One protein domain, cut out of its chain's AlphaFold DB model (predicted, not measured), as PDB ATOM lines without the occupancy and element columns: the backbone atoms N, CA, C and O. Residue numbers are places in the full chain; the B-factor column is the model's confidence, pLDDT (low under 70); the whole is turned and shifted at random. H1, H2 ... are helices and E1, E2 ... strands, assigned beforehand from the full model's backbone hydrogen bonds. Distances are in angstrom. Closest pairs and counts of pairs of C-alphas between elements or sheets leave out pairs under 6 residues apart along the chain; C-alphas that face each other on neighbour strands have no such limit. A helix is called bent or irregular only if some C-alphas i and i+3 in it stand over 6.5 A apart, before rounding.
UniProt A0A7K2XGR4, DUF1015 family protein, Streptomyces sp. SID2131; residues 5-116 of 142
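Overview. This is residues 5 to 116 of the 142 residues of the protein "DUF1015 family protein" of Streptomyces sp. SID2131 (UniProt A0A7K2XGR4). A small sheet of three strands, E2, E1 and E3, has two helices, H1 and H5, over one of its faces, H1 over E1 and H5 over E3. Beyond the end of the sheet where E1 begins and E3 ends, H4 starts, with H2 across it, and H6 lies at the far end of the longest axis, with H3 between it and H4. The printed part has 112 residues, with six named helices and three named strands in the order H1 E1 E2 H2 H3 H4 H5 E3 H6; the sheet, E2 E1 E3, is antiparallel and the class is mixed, helices and strands. The whole is compact, with a radius of gyration of the C-alphas of 14.4 A and spans of 41 by 29 by 25 A.

Along the chain. H1, residues 5 to 15, begins at C-alpha 5 (179.080, 100.311, 157.607) and is 15.1 A long. E1 is residues 20 to 24, 13.5 A, and E2 is residues 29 to 33, 12.9 A. H2 is residues 37 to 43 and H3 residues 50 to 53. H4, residues 56 to 68, begins at C-alpha 56 (167.300, 113.470, 166.553) and is 15.2 A long; it is neither bent nor irregular, but only just: C-alphas 65 and 68 are 6.2 A apart. H5 is residues 84 to 94, 15.5 A, and E3 residues 98 to 101. H6, residues 106 to 114, is 12.4 A long and ends at C-alpha 114 (163.839, 113.966, 186.148).

Arrangement. E1, the inner strand, forms a hairpin with E2, N 21 to O 32 being 2.8 A, and is antiparallel to E3, N 22 to O 100 being 2.9 A. H1 and H5 lie on the same face of this sheet, in two layers, helices on one face of a sheet. H1 is at a height over the sheet of 8.4 A and runs along the strands, at 6 degrees to E1 on the local plane; its closest C-alphas to E1 are those of Ala 14 and Ala 20, 5.9 A. H5 is at a height over the sheet of 6.4 A; its closest C-alphas to E3 are those of Ala 91 and Ala 98, 5.4 A. H4 only grazes the sheet, with residues 56 to 60. H2 and H4 touch, about perpendicular at 73 degrees, their closest C-alphas being those of Ala 43 and Ala 63, 5.3 A. H3 and H6 only just touch, with 3 pairs of C-alphas within 8 A, the closest those of Ala 51 and Val 108, 7.2 A. H1 and H5 are apart. Every O i to N i+4 pair is within hydrogen-bond range in H1, H2, H5 and H6, against 5 of 9 in H4; H3 is too short for such a pair.

Size, cuts and confidence. The two C-alphas farthest apart, those of Gly 27 and Arg 114, are 42.4 A apart. The printed part has no cut. The link from H4 to H5, residues 69 to 83, is long. The mean pLDDT of the printed part is 95.8, and no printed residue is under 70.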
ATOM      1  N   PRO A   5     178.227 100.040 156.450       97.62
ATOM      2  CA  PRO A   5     179.080 100.311 157.607       97.62
ATOM      3  C   PRO A   5     179.852 101.632 157.501       97.62
ATOM      4  O   PRO A   5     179.886 102.394 158.457       97.62
ATOM      5  N   ALA A   6     180.404 101.958 156.328       97.38
ATOM      6  CA  ALA A   6     181.121 103.219 156.131       97.38
ATOM      7  C   ALA A   6     180.181 104.434 156.217       97.38
ATOM      8  O   ALA A   6     180.559 105.485 156.729       97.38
ATOM      9  N   ALA A   7     178.944 104.287 155.741       97.50
ATOM     10  CA  ALA A   7     177.934 105.330 155.842       97.50
ATOM     11  C   ALA A   7     177.446 105.532 157.293       97.50
ATOM     12  O   ALA A   7     177.196 106.663 157.706       97.50
ATOM     13  N   LEU A   8     177.372 104.458 158.088       97.62
ATOM     14  CA  LEU A   8     177.068 104.528 159.520       97.62
ATOM     15  C   LEU A   8     178.192 105.192 160.325       97.62
ATOM     16  O   LEU A   8     177.897 105.962 161.234       97.62
ATOM     17  N   GLU A   9     179.460 104.966 159.970       97.19
ATOM     18  CA  GLU A   9     180.588 105.699 160.567       97.19
ATOM     19  C   GLU A   9     180.510 107.202 160.260       97.19
ATOM     20  O   GLU A   9     180.704 108.033 161.146       97.19
ATOM     21  N   ALA A  10     180.150 107.574 159.025       97.06
ATOM     22  CA  ALA A  10     179.936 108.976 158.661       97.06
ATOM     23  C   ALA A  10     178.775 109.609 159.449       97.06
ATOM     24  O   ALA A  10     178.899 110.736 159.927       97.06
ATOM     25  N   LEU A  11     177.673 108.871 159.632       97.75
ATOM     26  CA  LEU A  11     176.558 109.293 160.481       97.75
ATOM     27  C   LEU A  11     177.001 109.489 161.937       97.75
ATOM     28  O   LEU A  11     176.664 110.502 162.541       97.75
ATOM     29  N   ALA A  12     177.763 108.548 162.500       96.50
ATOM     30  CA  ALA A  12     178.249 108.632 163.875       96.50
ATOM     31  C   ALA A  12     179.186 109.831 164.088       96.50
ATOM     32  O   ALA A  12     179.080 110.508 165.110       96.50
ATOM     33  N   ALA A  13     180.060 110.120 163.120       96.50
ATOM     34  CA  ALA A  13     180.925 111.293 163.159       96.50
ATOM     35  C   ALA A  13     180.113 112.598 163.125       96.50
ATOM     36  O   ALA A  13     180.329 113.469 163.959       96.50
ATOM     37  N   ALA A  14     179.141 112.713 162.217       97.38
ATOM     38  CA  ALA A  14     178.309 113.911 162.102       97.38
ATOM     39  C   ALA A  14     177.392 114.125 163.318       97.38
ATOM     40  O   ALA A  14     177.191 115.258 163.751       97.38
ATOM     41  N   ALA A  15     176.881 113.040 163.909       95.25
ATOM     42  CA  ALA A  15     176.042 113.088 165.106       95.25
ATOM     43  C   ALA A  15     176.780 113.630 166.347       95.25
ATOM     44  O   ALA A  15     176.143 114.034 167.320       95.25
ATOM     45  N   ALA A  16     178.119 113.653 166.334       92.75
ATOM     46  CA  ALA A  16     178.906 114.269 167.398       92.75
ATOM     47  C   ALA A  16     178.826 115.809 167.387       92.75
ATOM     48  O   ALA A  16     178.987 116.427 168.440       92.75
ATOM     49  N   ASP A  17     178.545 116.413 166.228       92.88
ATOM     50  CA  ASP A  17     178.522 117.868 166.029       92.88
ATOM     51  C   ASP A  17     177.099 118.461 166.036       92.88
ATOM     52  O   ASP A  17     176.926 119.682 166.053       92.88
ATOM     53  N   GLY A  18     176.061 117.620 166.022       93.81
ATOM     54  CA  GLY A  18     174.662 118.042 166.029       93.81
ATOM     55  C   GLY A  18     173.728 116.973 165.475       93.81
ATOM     56  O   GLY A  18     174.090 115.804 165.381       93.81
ATOM     57  N   ASN A  19     172.511 117.369 165.094       97.44
ATOM     58  CA  ASN A  19     171.560 116.432 164.501       97.44
ATOM     59  C   ASN A  19     172.052 115.932 163.143       97.44
ATOM     60  O   ASN A  19     172.418 116.737 162.279       97.44
ATOM     61  N   ALA A  20     171.997 114.615 162.955       98.12
ATOM     62  CA  ALA A  20     172.389 113.967 161.717       98.12
ATOM     63  C   ALA A  20     171.486 112.773 161.383       98.12
ATOM     64  O   ALA A  20     171.044 112.029 162.259       98.12
ATOM     65  N   PHE A  21     171.243 112.572 160.090       98.38
ATOM     66  CA  PHE A  21     170.443 111.484 159.548       98.38
ATOM     67  C   PHE A  21     171.105 110.915 158.303       98.38
ATOM     68  O   PHE A  21     171.617 111.657 157.465       98.38
ATOM     69  N   LEU A  22     171.043 109.600 158.144       98.31
ATOM     70  CA  LEU A  22     171.461 108.936 156.920       98.31
ATOM     71  C   LEU A  22     170.225 108.489 156.143       98.31
ATOM     72  O   LEU A  22     169.450 107.664 156.630       98.31
ATOM     73  N   LEU A  23     170.050 109.029 154.941       98.44
ATOM     74  CA  LEU A  23     169.004 108.615 154.016       98.44
ATOM     75  C   LEU A  23     169.503 107.504 153.100       98.44
ATOM     76  O   LEU A  23     170.639 107.547 152.628       98.44
ATOM     77  N   ALA A  24     168.629 106.542 152.824       98.12
ATOM     78  CA  ALA A  24     168.867 105.462 151.873       98.12
ATOM     79  C   ALA A  24     167.562 105.026 151.192       98.12
ATOM     80  O   ALA A  24     166.470 105.294 151.697       98.12
ATOM     81  N   GLY A  25     167.671 104.307 150.075       96.62
ATOM     82  CA  GLY A  25     166.522 103.739 149.352       96.62
ATOM     83  C   GLY A  25     166.616 103.853 147.830       96.62
ATOM     84  O   GLY A  25     165.899 103.155 147.121       96.62
ATOM     85  N   ASP A  26     167.521 104.692 147.327       95.25
ATOM     86  CA  ASP A  26     167.778 104.926 145.901       95.25
ATOM     87  C   ASP A  26     169.064 104.242 145.397       95.25
ATOM     88  O   ASP A  26     169.554 104.545 144.311       95.25
ATOM     89  N   GLY A  27     169.619 103.312 146.182       93.62
ATOM     90  CA  GLY A  27     170.904 102.663 145.910       93.62
ATOM     91  C   GLY A  27     172.128 103.488 146.327       93.62
ATOM     92  O   GLY A  27     173.256 103.043 146.110       93.62
ATOM     93  N   ALA A  28     171.929 104.657 146.942       96.06
ATOM     94  CA  ALA A  28     172.980 105.478 147.524       96.06
ATOM     95  C   ALA A  28     172.677 105.832 148.991       96.06
ATOM     96  O   ALA A  28     171.603 105.554 149.531       96.06
ATOM     97  N   PHE A  29     173.672 106.435 149.643       97.94
ATOM     98  CA  PHE A  29     173.558 106.965 150.997       97.94
ATOM     99  C   PHE A  29     173.767 108.473 150.979       97.94
ATOM    100  O   PHE A  29     174.771 108.949 150.443       97.94
ATOM    101  N   HIS A  30     172.860 109.207 151.621       97.88
ATOM    102  CA  HIS A  30     172.917 110.664 151.711       97.88
ATOM    103  C   HIS A  30     172.934 111.089 153.174       97.88
ATOM    104  O   HIS A  30     172.022 110.757 153.929       97.88
ATOM    105  N   LEU A  31     173.972 111.815 153.578       97.88
ATOM    106  CA  LEU A  31     174.073 112.363 154.925       97.88
ATOM    107  C   LEU A  31     173.375 113.725 154.971       97.88
ATOM    108  O   LEU A  31     173.730 114.633 154.221       97.88
ATOM    109  N   LEU A  32     172.404 113.858 155.868       97.94
ATOM    110  CA  LEU A  32     171.832 115.132 156.275       97.94
ATOM    111  C   LEU A  32     172.385 115.479 157.652       97.94
ATOM    112  O   LEU A  32     172.173 114.722 158.592       97.94
ATOM    113  N   ASP A  33     173.066 116.608 157.783       97.12
ATOM    114  CA  ASP A  33     173.623 117.085 159.046       97.12
ATOM    115  C   ASP A  33     173.394 118.592 159.209       97.12
ATOM    116  O   ASP A  33     172.988 119.271 158.263       97.12
ATOM    117  N   ARG A  34     173.642 119.111 160.420       95.00
ATOM    118  CA  ARG A  34     173.663 120.558 160.720       95.00
ATOM    119  C   ARG A  34     172.435 121.290 160.142       95.00
ATOM    120  O   ARG A  34     172.586 122.168 159.285       95.00
ATOM    121  N   PRO A  35     171.215 120.925 160.581       95.75
ATOM    122  CA  PRO A  35     169.993 121.540 160.074       95.75
ATOM    123  C   PRO A  35     170.016 123.062 160.253       95.75
ATOM    124  O   PRO A  35     170.536 123.572 161.246       95.75
ATOM    125  N   ASP A  36     169.410 123.780 159.302       96.12
ATOM    126  CA  ASP A  36     169.224 125.232 159.383       96.12
ATOM    127  C   ASP A  36     168.541 125.597 160.718       96.12
ATOM    128  O   ASP A  36     167.406 125.165 160.946       96.12
ATOM    129  N   PRO A  37     169.169 126.403 161.594       95.56
ATOM    130  CA  PRO A  37     168.559 126.803 162.859       95.56
ATOM    131  C   PRO A  37     167.189 127.459 162.670       95.56
ATOM    132  O   PRO A  37     166.260 127.182 163.427       95.56
ATOM    133  N   ALA A  38     167.007 128.234 161.595       96.94
ATOM    134  CA  ALA A  38     165.722 128.862 161.311       96.94
ATOM    135  C   ALA A  38     164.637 127.834 160.950       96.94
ATOM    136  O   ALA A  38     163.452 128.119 161.134       96.94
ATOM    137  N   LEU A  39     165.012 126.659 160.421       96.69
ATOM    138  CA  LEU A  39     164.103 125.526 160.217       96.69
ATOM    139  C   LEU A  39     163.664 124.921 161.540       96.69
ATOM    140  O   LEU A  39     162.476 124.658 161.718       96.69
ATOM    141  N   LEU A  40     164.600 124.726 162.462       96.94
ATOM    142  CA  LEU A  40     164.280 124.173 163.770       96.94
ATOM    143  C   LEU A  40     163.348 125.108 164.545       96.94
ATOM    144  O   LEU A  40     162.335 124.651 165.067       96.94
ATOM    145  N   ASP A  41     163.621 126.414 164.525       96.00
ATOM    146  CA  ASP A  41     162.814 127.419 165.225       96.00
ATOM    147  C   ASP A  41     161.360 127.481 164.728       96.00
ATOM    148  O   ASP A  41     160.446 127.722 165.516       96.00
ATOM    149  N   ARG A  42     161.122 127.259 163.425       96.12
ATOM    150  CA  ARG A  42     159.762 127.252 162.846       96.12
ATOM    151  C   ARG A  42     159.040 125.914 162.978       96.12
ATOM    152  O   ARG A  42     157.812 125.902 162.945       96.12
ATOM    153  N   ALA A  43     159.774 124.806 163.053       97.19
ATOM    154  CA  ALA A  43     159.195 123.465 163.024       97.19
ATOM    155  C   ALA A  43     159.007 122.854 164.419       97.19
ATOM    156  O   ALA A  43     158.112 122.035 164.603       97.19
ATOM    157  N   ILE A  44     159.841 123.220 165.397       96.88
ATOM    158  CA  ILE A  44     159.894 122.538 166.693       96.88
ATOM    159  C   ILE A  44     159.161 123.351 167.769       96.88
ATOM    160  O   ILE A  44     159.451 124.537 167.942       96.88
ATOM    161  N   PRO A  45     158.255 122.728 168.549       92.94
ATOM    162  CA  PRO A  45     157.589 123.392 169.666       92.94
ATOM    163  C   PRO A  45     158.571 123.985 170.685       92.94
ATOM    164  O   PRO A  45     159.552 123.350 171.080       92.94
ATOM    165  N   THR A  46     158.284 125.202 171.146       94.00
ATOM    166  CA  THR A  46     159.131 125.953 172.090       94.00
ATOM    167  C   THR A  46     158.731 125.767 173.557       94.00
ATOM    168  O   THR A  46     159.396 126.290 174.446       94.00
ATOM    169  N   ASP A  47     157.684 124.984 173.833       94.00
ATOM    170  CA  ASP A  47     157.175 124.667 175.174       94.00
ATOM    171  C   ASP A  47     157.935 123.513 175.863       94.00
ATOM    172  O   ASP A  47     157.561 123.067 176.951       94.00
ATOM    173  N   ARG A  48     159.015 123.021 175.242       94.56
ATOM    174  CA  ARG A  48     159.858 121.928 175.745       94.56
ATOM    175  C   ARG A  48     161.298 122.385 176.010       94.56
ATOM    176  O   ARG A  48     161.791 123.282 175.321       94.56
ATOM    177  N   PRO A  49     162.009 121.750 176.965       96.25
ATOM    178  CA  PRO A  49     163.417 122.044 177.209       96.25
ATOM    179  C   PRO A  49     164.272 121.844 175.960       96.25
ATOM    180  O   PRO A  49     163.973 120.999 175.118       96.25
ATOM    181  N   GLU A  50     165.379 122.579 175.869       95.25
ATOM    182  CA  GLU A  50     166.317 122.490 174.745       95.25
ATOM    183  C   GLU A  50     166.777 121.055 174.472       95.25
ATOM    184  O   GLU A  50     166.655 120.597 173.343       95.25
ATOM    185  N   ALA A  51     167.151 120.306 175.514       95.00
ATOM    186  CA  ALA A  51     167.573 118.909 175.391       95.00
ATOM    187  C   ALA A  51     166.518 117.985 174.755       95.00
ATOM    188  O   ALA A  51     166.872 116.939 174.227       95.00
ATOM    189  N   TRP A  52     165.230 118.346 174.809       96.62
ATOM    190  CA  TRP A  52     164.158 117.637 174.105       96.62
ATOM    191  C   TRP A  52     164.032 118.116 172.655       96.62
ATOM    192  O   TRP A  52     163.844 117.310 171.744       96.62
ATOM    193  N   ARG A  53     164.140 119.434 172.439       96.19
ATOM    194  CA  ARG A  53     164.013 120.075 171.120       96.19
ATOM    195  C   ARG A  53     165.133 119.667 170.166       96.19
ATOM    196  O   ARG A  53     164.893 119.582 168.971       96.19
ATOM    197  N   THR A  54     166.318 119.371 170.688       94.81
ATOM    198  CA  THR A  54     167.496 118.987 169.899       94.81
ATOM    199  C   THR A  54     167.672 117.475 169.746       94.81
ATOM    200  O   THR A  54     168.694 117.039 169.225       94.81
ATOM    201  N   LEU A  55     166.724 116.642 170.193       96.19
ATOM    202  CA  LEU A  55     166.795 115.196 169.952       96.19
ATOM    203  C   LEU A  55     166.643 114.891 168.460       96.19
ATOM    204  O   LEU A  55     165.733 115.422 167.825       96.19
ATOM    205  N   ASP A  56     167.426 113.943 167.941       96.25
ATOM    206  CA  ASP A  56     167.300 113.470 166.553       96.25
ATOM    207  C   ASP A  56     165.868 113.044 166.224       96.25
ATOM    208  O   ASP A  56     165.330 113.426 165.192       96.25
ATOM    209  N   ALA A  57     165.203 112.325 167.133       95.56
ATOM    210  CA  ALA A  57     163.810 111.934 166.943       95.56
ATOM    211  C   ALA A  57     162.865 113.148 166.857       95.56
ATOM    212  O   ALA A  57     161.956 113.157 166.031       95.56
ATOM    213  N   THR A  58     163.073 114.184 167.676       96.62
ATOM    214  CA  THR A  58     162.270 115.413 167.608       96.62
ATOM    215  C   THR A  58     162.485 116.121 166.276       96.62
ATOM    216  O   THR A  58     161.521 116.449 165.588       96.62
ATOM    217  N   VAL A  59     163.746 116.318 165.884       97.25
ATOM    218  CA  VAL A  59     164.107 116.996 164.636       97.25
ATOM    219  C   VAL A  59     163.606 116.214 163.421       97.25
ATOM    220  O   VAL A  59     163.029 116.806 162.512       97.25
ATOM    221  N   LEU A  60     163.741 114.887 163.420       96.94
ATOM    222  CA  LEU A  60     163.218 114.029 162.362       96.94
ATOM    223  C   LEU A  60     161.709 114.203 162.206       96.94
ATOM    224  O   LEU A  60     161.236 114.494 161.110       96.94
ATOM    225  N   HIS A  61     160.958 114.036 163.293       95.94
ATOM    226  CA  HIS A  61     159.503 114.080 163.236       95.94
ATOM    227  C   HIS A  61     158.983 115.470 162.873       95.94
ATOM    228  O   HIS A  61     158.207 115.598 161.928       95.94
ATOM    229  N   SER A  62     159.438 116.509 163.569       96.62
ATOM    230  CA  SER A  62     158.907 117.859 163.385       96.62
ATOM    231  C   SER A  62     159.457 118.553 162.137       96.62
ATOM    232  O   SER A  62     158.697 119.144 161.373       96.62
ATOM    233  N   ALA A  63     160.770 118.493 161.889       97.25
ATOM    234  CA  ALA A  63     161.374 119.236 160.785       97.25
ATOM    235  C   ALA A  63     161.322 118.461 159.464       97.25
ATOM    236  O   ALA A  63     160.872 119.004 158.458       97.25
ATOM    237  N   LEU A  64     161.767 117.202 159.438       96.75
ATOM    238  CA  LEU A  64     161.844 116.453 158.180       96.75
ATOM    239  C   LEU A  64     160.490 115.872 157.773       96.75
ATOM    240  O   LEU A  64     160.000 116.186 156.691       96.75
ATOM    241  N   LEU A  65     159.878 115.055 158.631       96.44
ATOM    242  CA  LEU A  65     158.658 114.326 158.292       96.44
ATOM    243  C   LEU A  65     157.456 115.267 158.177       96.44
ATOM    244  O   LEU A  65     156.800 115.286 157.141       96.44
ATOM    245  N   GLU A  66     157.191 116.081 159.198       96.38
ATOM    246  CA  GLU A  66     156.017 116.957 159.233       96.38
ATOM    247  C   GLU A  66     156.198 118.221 158.377       96.38
ATOM    248  O   GLU A  66     155.382 118.496 157.496       96.38
ATOM    249  N   HIS A  67     157.262 118.998 158.601       96.81
ATOM    250  CA  HIS A  67     157.395 120.315 157.969       96.81
ATOM    251  C   HIS A  67     157.872 120.256 156.507       96.81
ATOM    252  O   HIS A  67     157.287 120.915 155.641       96.81
ATOM    253  N   VAL A  68     158.935 119.492 156.221       96.81
ATOM    254  CA  VAL A  68     159.568 119.453 154.890       96.81
ATOM    255  C   VAL A  68     158.876 118.457 153.958       96.81
ATOM    256  O   VAL A  68     158.455 118.845 152.868       96.81
ATOM    257  N   TRP A  69     158.738 117.192 154.361       97.00
ATOM    258  CA  TRP A  69     158.164 116.139 153.513       97.00
ATOM    259  C   TRP A  69     156.645 116.024 153.615       97.00
ATOM    260  O   TRP A  69     156.025 115.490 152.698       97.00
ATOM    261  N   ARG A  70     156.040 116.559 154.683       97.06
ATOM    262  CA  ARG A  70     154.588 116.530 154.932       97.06
ATOM    263  C   ARG A  70     154.014 115.110 154.923       97.06
ATOM    264  O   ARG A  70     152.941 114.866 154.374       97.06
ATOM    265  N   VAL A  71     154.748 114.184 155.532       96.06
ATOM    266  CA  VAL A  71     154.367 112.780 155.702       96.06
ATOM    267  C   VAL A  71     153.441 112.665 156.917       96.06
ATOM    268  O   VAL A  71     153.823 113.110 158.004       96.06
ATOM    269  N   PRO A  72     152.237 112.081 156.776       93.12
ATOM    270  CA  PRO A  72     151.368 111.831 157.916       93.12
ATOM    271  C   PRO A  72     152.020 110.865 158.903       93.12
ATOM    272  O   PRO A  72     152.694 109.907 158.528       93.12
ATOM    273  N   ASP A  73     151.786 111.087 160.194       89.50
ATOM    274  CA  ASP A  73     152.299 110.192 161.226       89.50
ATOM    275  C   ASP A  73     151.359 109.006 161.454       89.50
ATOM    276  O   ASP A  73     150.694 108.884 162.489       89.50
ATOM    277  N   ALA A  74     151.265 108.163 160.427       90.50
ATOM    278  CA  ALA A  74     150.375 107.019 160.377       90.50
ATOM    279  C   ALA A  74     151.145 105.719 160.064       90.50
ATOM    280  O   ALA A  74     152.164 105.754 159.369       90.50
ATOM    281  N   PRO A  75     150.704 104.554 160.578       87.56
ATOM    282  CA  PRO A  75     151.374 103.270 160.336       87.56
ATOM    283  C   PRO A  75     151.496 102.869 158.857       87.56
ATOM    284  O   PRO A  75     152.377 102.084 158.505       87.56
ATOM    285  N   GLU A  76     150.600 103.365 158.007       92.06
ATOM    286  CA  GLU A  76     150.626 103.200 156.554       92.06
ATOM    287  C   GLU A  76     151.763 103.983 155.879       92.06
ATOM    288  O   GLU A  76     152.286 103.521 154.863       92.06
ATOM    289  N   ASP A  77     152.189 105.097 156.477       93.75
ATOM    290  CA  ASP A  77     153.192 106.013 155.931       93.75
ATOM    291  C   ASP A  77     154.578 105.813 156.569       93.75
ATOM    292  O   ASP A  77     155.604 105.964 155.903       93.75
ATOM    293  N   ILE A  78     154.630 105.436 157.855       95.50
ATOM    294  CA  ILE A  78     155.872 105.344 158.636       95.50
ATOM    295  C   ILE A  78     156.002 103.979 159.321       95.50
ATOM    296  O   ILE A  78     155.214 103.600 160.191       95.50
ATOM    297  N   ALA A  79     157.089 103.272 159.001       94.75
ATOM    298  CA  ALA A  79     157.493 102.037 159.664       94.75
ATOM    299  C   ALA A  79     158.777 102.238 160.482       94.75
ATOM    300  O   ALA A  79     159.724 102.871 160.024       94.75
ATOM    301  N   TYR A  80     158.832 101.636 161.672       93.69
ATOM    302  CA  TYR A  80     159.995 101.690 162.563       93.69
ATOM    303  C   TYR A  80     160.670 100.324 162.598       93.69
ATOM    304  O   TYR A  80     160.055  99.335 163.002       93.69
ATOM    305  N   ILE A  81     161.931 100.276 162.176       94.44
ATOM    306  CA  ILE A  81     162.718  99.049 162.040       94.44
ATOM    307  C   ILE A  81     164.003  99.243 162.843       94.44
ATOM    308  O   ILE A  81     164.674 100.259 162.705       94.44
ATOM    309  N   HIS A  82     164.312  98.293 163.725       89.81
ATOM    310  CA  HIS A  82     165.456  98.389 164.644       89.81
ATOM    311  C   HIS A  82     166.781  97.907 164.040       89.81
ATOM    312  O   HIS A  82     167.819  98.048 164.676       89.81
ATOM    313  N   ASP A  83     166.734  97.331 162.841       94.75
ATOM    314  CA  ASP A  83     167.885  96.826 162.103       94.75
ATOM    315  C   ASP A  83     168.119  97.692 160.859       94.75
ATOM    316  O   ASP A  83     167.199  97.926 160.067       94.75
ATOM    317  N   THR A  84     169.334  98.215 160.720       96.31
ATOM    318  CA  THR A  84     169.685  99.188 159.679       96.31
ATOM    319  C   THR A  84     169.686  98.561 158.287       96.31
ATOM    320  O   THR A  84     169.160  99.168 157.358       96.31
ATOM    321  N   GLU A  85     170.197  97.337 158.134       97.25
ATOM    322  CA  GLU A  85     170.189  96.611 156.857       97.25
ATOM    323  C   GLU A  85     168.757  96.313 156.400       97.25
ATOM    324  O   GLU A  85     168.391  96.574 155.250       97.25
ATOM    325  N   ALA A  86     167.908  95.838 157.313       97.69
ATOM    326  CA  ALA A  86     166.504  95.571 157.037       97.69
ATOM    327  C   ALA A  86     165.737  96.846 156.660       97.69
ATOM    328  O   ALA A  86     164.883  96.794 155.769       97.69
ATOM    329  N   ALA A  87     166.040  97.979 157.305       97.81
ATOM    330  CA  ALA A  87     165.443  99.272 156.986       97.81
ATOM    331  C   ALA A  87     165.794  99.727 155.562       97.81
ATOM    332  O   ALA A  87     164.886 100.034 154.785       97.81
ATOM    333  N   VAL A  88     167.082  99.698 155.199       98.00
ATOM    334  CA  VAL A  88     167.563 100.052 153.851       98.00
ATOM    335  C   VAL A  88     166.921  99.148 152.803       98.00
ATOM    336  O   VAL A  88     166.267  99.631 151.880       98.00
ATOM    337  N   ALA A  89     166.995  97.830 153.001       97.38
ATOM    338  CA  ALA A  89     166.431  96.871 152.062       97.38
ATOM    339  C   ALA A  89     164.906  97.031 151.914       97.38
ATOM    340  O   ALA A  89     164.349  96.789 150.845       97.38
ATOM    341  N   GLN A  90     164.187  97.404 152.979       97.38
ATOM    342  CA  GLN A  90     162.748  97.655 152.901       97.38
ATOM    343  C   GLN A  90     162.415  98.932 152.128       97.38
ATOM    344  O   GLN A  90     161.438  98.918 151.374       97.38
ATOM    345  N   ALA A  91     163.197  99.998 152.298       97.69
ATOM    346  CA  ALA A  91     163.032 101.232 151.539       97.69
ATOM    347  C   ALA A  91     163.213 100.979 150.038       97.69
ATOM    348  O   ALA A  91     162.299 101.268 149.269       97.69
ATOM    349  N   GLU A  92     164.299 100.312 149.643       96.69
ATOM    350  CA  GLU A  92     164.559  99.952 148.242       96.69
ATOM    351  C   GLU A  92     163.424  99.101 147.651       96.69
ATOM    352  O   GLU A  92     162.900  99.399 146.579       96.69
ATOM    353  N   ARG A  93     162.964  98.073 148.381       96.81
ATOM    354  CA  ARG A  93     161.866  97.203 147.918       96.81
ATOM    355  C   ARG A  93     160.538  97.935 147.733       96.81
ATOM    356  O   ARG A  93     159.727  97.503 146.918       96.81
ATOM    357  N   ARG A  94     160.266  98.965 148.534       95.44
ATOM    358  CA  ARG A  94     158.995  99.706 148.507       95.44
ATOM    359  C   ARG A  94     159.065 100.992 147.684       95.44
ATOM    360  O   ARG A  94     158.046 101.665 147.578       95.44
ATOM    361  N   GLY A  95     160.230 101.336 147.131       95.62
ATOM    362  CA  GLY A  95     160.463 102.655 146.540       95.62
ATOM    363  C   GLY A  95     160.294 103.789 147.558       95.62
ATOM    364  O   GLY A  95     159.825 104.866 147.205       95.62
ATOM    365  N   GLY A  96     160.592 103.516 148.831       96.00
ATOM    366  CA  GLY A  96     160.511 104.469 149.935       96.00
ATOM    367  C   GLY A  96     161.879 105.019 150.337       96.00
ATOM    368  O   GLY A  96     162.887 104.784 149.678       96.00
ATOM    369  N   THR A  97     161.919 105.727 151.464       97.94
ATOM    370  CA  THR A  97     163.153 106.261 152.060       97.94
ATOM    371  C   THR A  97     163.345 105.680 153.455       97.94
ATOM    372  O   THR A  97     162.452 105.758 154.295       97.94
ATOM    373  N   ALA A  98     164.515 105.099 153.708       98.19
ATOM    374  CA  ALA A  98     164.969 104.780 155.051       98.19
ATOM    375  C   ALA A  98     165.662 106.009 155.637       98.19
ATOM    376  O   ALA A  98     166.478 106.638 154.963       98.19
ATOM    377  N   VAL A  99     165.360 106.317 156.897       98.19
ATOM    378  CA  VAL A  99     166.064 107.339 157.672       98.19
ATOM    379  C   VAL A  99     166.711 106.655 158.865       98.19
ATOM    380  O   VAL A  99     166.014 106.136 159.737       98.19
ATOM    381  N   LEU A 100     168.041 106.624 158.892       97.75
ATOM    382  CA  LEU A 100     168.814 106.092 160.011       97.75
ATOM    383  C   LEU A 100     169.301 107.265 160.867       97.75
ATOM    384  O   LEU A 100     169.709 108.295 160.333       97.75
ATOM    385  N   MET A 101     169.255 107.114 162.188       94.88
ATOM    386  CA  MET A 101     169.617 108.161 163.149       94.88
ATOM    387  C   MET A 101     170.487 107.588 164.267       94.88
ATOM    388  O   MET A 101     170.498 106.371 164.485       94.88
ATOM    389  N   HIS A 102     171.189 108.455 164.995       92.06
ATOM    390  CA  HIS A 102     171.973 108.033 166.149       92.06
ATOM    391  C   HIS A 102     171.052 107.750 167.354       92.06
ATOM    392  O   HIS A 102     170.071 108.467 167.574       92.06
ATOM    393  N   PRO A 103     171.311 106.699 168.156       90.31
ATOM    394  CA  PRO A 103     170.537 106.463 169.365       90.31
ATOM    395  C   PRO A 103     170.751 107.582 170.391       90.31
ATOM    396  O   PRO A 103     171.873 108.022 170.639       90.31
ATOM    397  N   VAL A 104     169.676 108.002 171.058       91.94
ATOM    398  CA  VAL A 104     169.776 108.959 172.166       91.94
ATOM    399  C   VAL A 104     170.579 108.371 173.332       91.94
ATOM    400  O   VAL A 104     170.413 107.209 173.709       91.94
ATOM    401  N   ARG A 105     171.433 109.200 173.941       91.31
ATOM    402  CA  ARG A 105     172.218 108.840 175.129       91.31
ATOM    403  C   ARG A 105     171.308 108.647 176.343       91.31
ATOM    404  O   ARG A 105     170.410 109.451 176.591       91.31
ATOM    405  N   GLU A 106     171.583 107.620 177.146       93.44
ATOM    406  CA  GLU A 106     170.789 107.286 178.341       93.44
ATOM    407  C   GLU A 106     170.675 108.461 179.326       93.44
ATOM    408  O   GLU A 106     169.603 108.714 179.876       93.44
ATOM    409  N   GLU A 107     171.764 109.206 179.529       95.06
ATOM    410  CA  GLU A 107     171.797 110.358 180.437       95.06
ATOM    411  C   GLU A 107     170.765 111.431 180.056       95.06
ATOM    412  O   GLU A 107     170.050 111.920 180.927       95.06
ATOM    413  N   VAL A 108     170.585 111.697 178.757       94.56
ATOM    414  CA  VAL A 108     169.601 112.667 178.255       94.56
ATOM    415  C   VAL A 108     168.185 112.192 178.564       94.56
ATOM    416  O   VAL A 108     167.353 112.968 179.032       94.56
ATOM    417  N   VAL A 109     167.916 110.895 178.375       95.12
ATOM    418  CA  VAL A 109     166.617 110.301 178.724       95.12
ATOM    419  C   VAL A 109     166.342 110.451 180.221       95.12
ATOM    420  O   VAL A 109     165.248 110.851 180.621       95.12
ATOM    421  N   ARG A 110     167.337 110.149 181.060       94.94
ATOM    422  CA  ARG A 110     167.230 110.250 182.519       94.94
ATOM    423  C   ARG A 110     166.988 111.688 182.973       94.94
ATOM    424  O   ARG A 110     166.172 111.907 183.868       94.94
ATOM    425  N   ASP A 111     167.671 112.652 182.373       95.94
ATOM    426  CA  ASP A 111     167.560 114.057 182.754       95.94
ATOM    427  C   ASP A 111     166.231 114.673 182.319       95.94
ATOM    428  O   ASP A 111     165.618 115.398 183.104       95.94
ATOM    429  N   LEU A 112     165.717 114.316 181.139       96.25
ATOM    430  CA  LEU A 112     164.360 114.685 180.727       96.25
ATOM    431  C   LEU A 112     163.303 114.056 181.645       96.25
ATOM    432  O   LEU A 112     162.370 114.739 182.073       96.25
ATOM    433  N   ALA A 113     163.484 112.792 182.038       94.94
ATOM    434  CA  ALA A 113     162.580 112.123 182.972       94.94
ATOM    435  C   ALA A 113     162.569 112.788 184.361       94.94
ATOM    436  O   ALA A 113     161.501 112.973 184.943       94.94
ATOM    437  N   ARG A 114     163.732 113.206 184.884       95.75
ATOM    438  CA  ARG A 114     163.839 113.966 186.148       95.75
ATOM    439  C   ARG A 114     163.111 115.309 186.098       95.75
ATOM    440  O   ARG A 114     162.630 115.773 187.126       95.75
ATOM    441  N   GLN A 115     163.015 115.908 184.916       95.31
ATOM    442  CA  GLN A 115     162.259 117.139 184.671       95.31
ATOM    443  C   GLN A 115     160.758 116.886 184.444       95.31
ATOM    444  O   GLN A 115     160.009 117.829 184.206       95.31
ATOM    445  N   GLY A 116     160.300 115.629 184.493       95.44
ATOM    446  CA  GLY A 116     158.909 115.269 184.211       95.44
ATOM    447  C   GLY A 116     158.528 115.398 182.732       95.44
ATOM    448  O   GLY A 116     157.344 115.512 182.414       95.44
TER     449      GLY A 116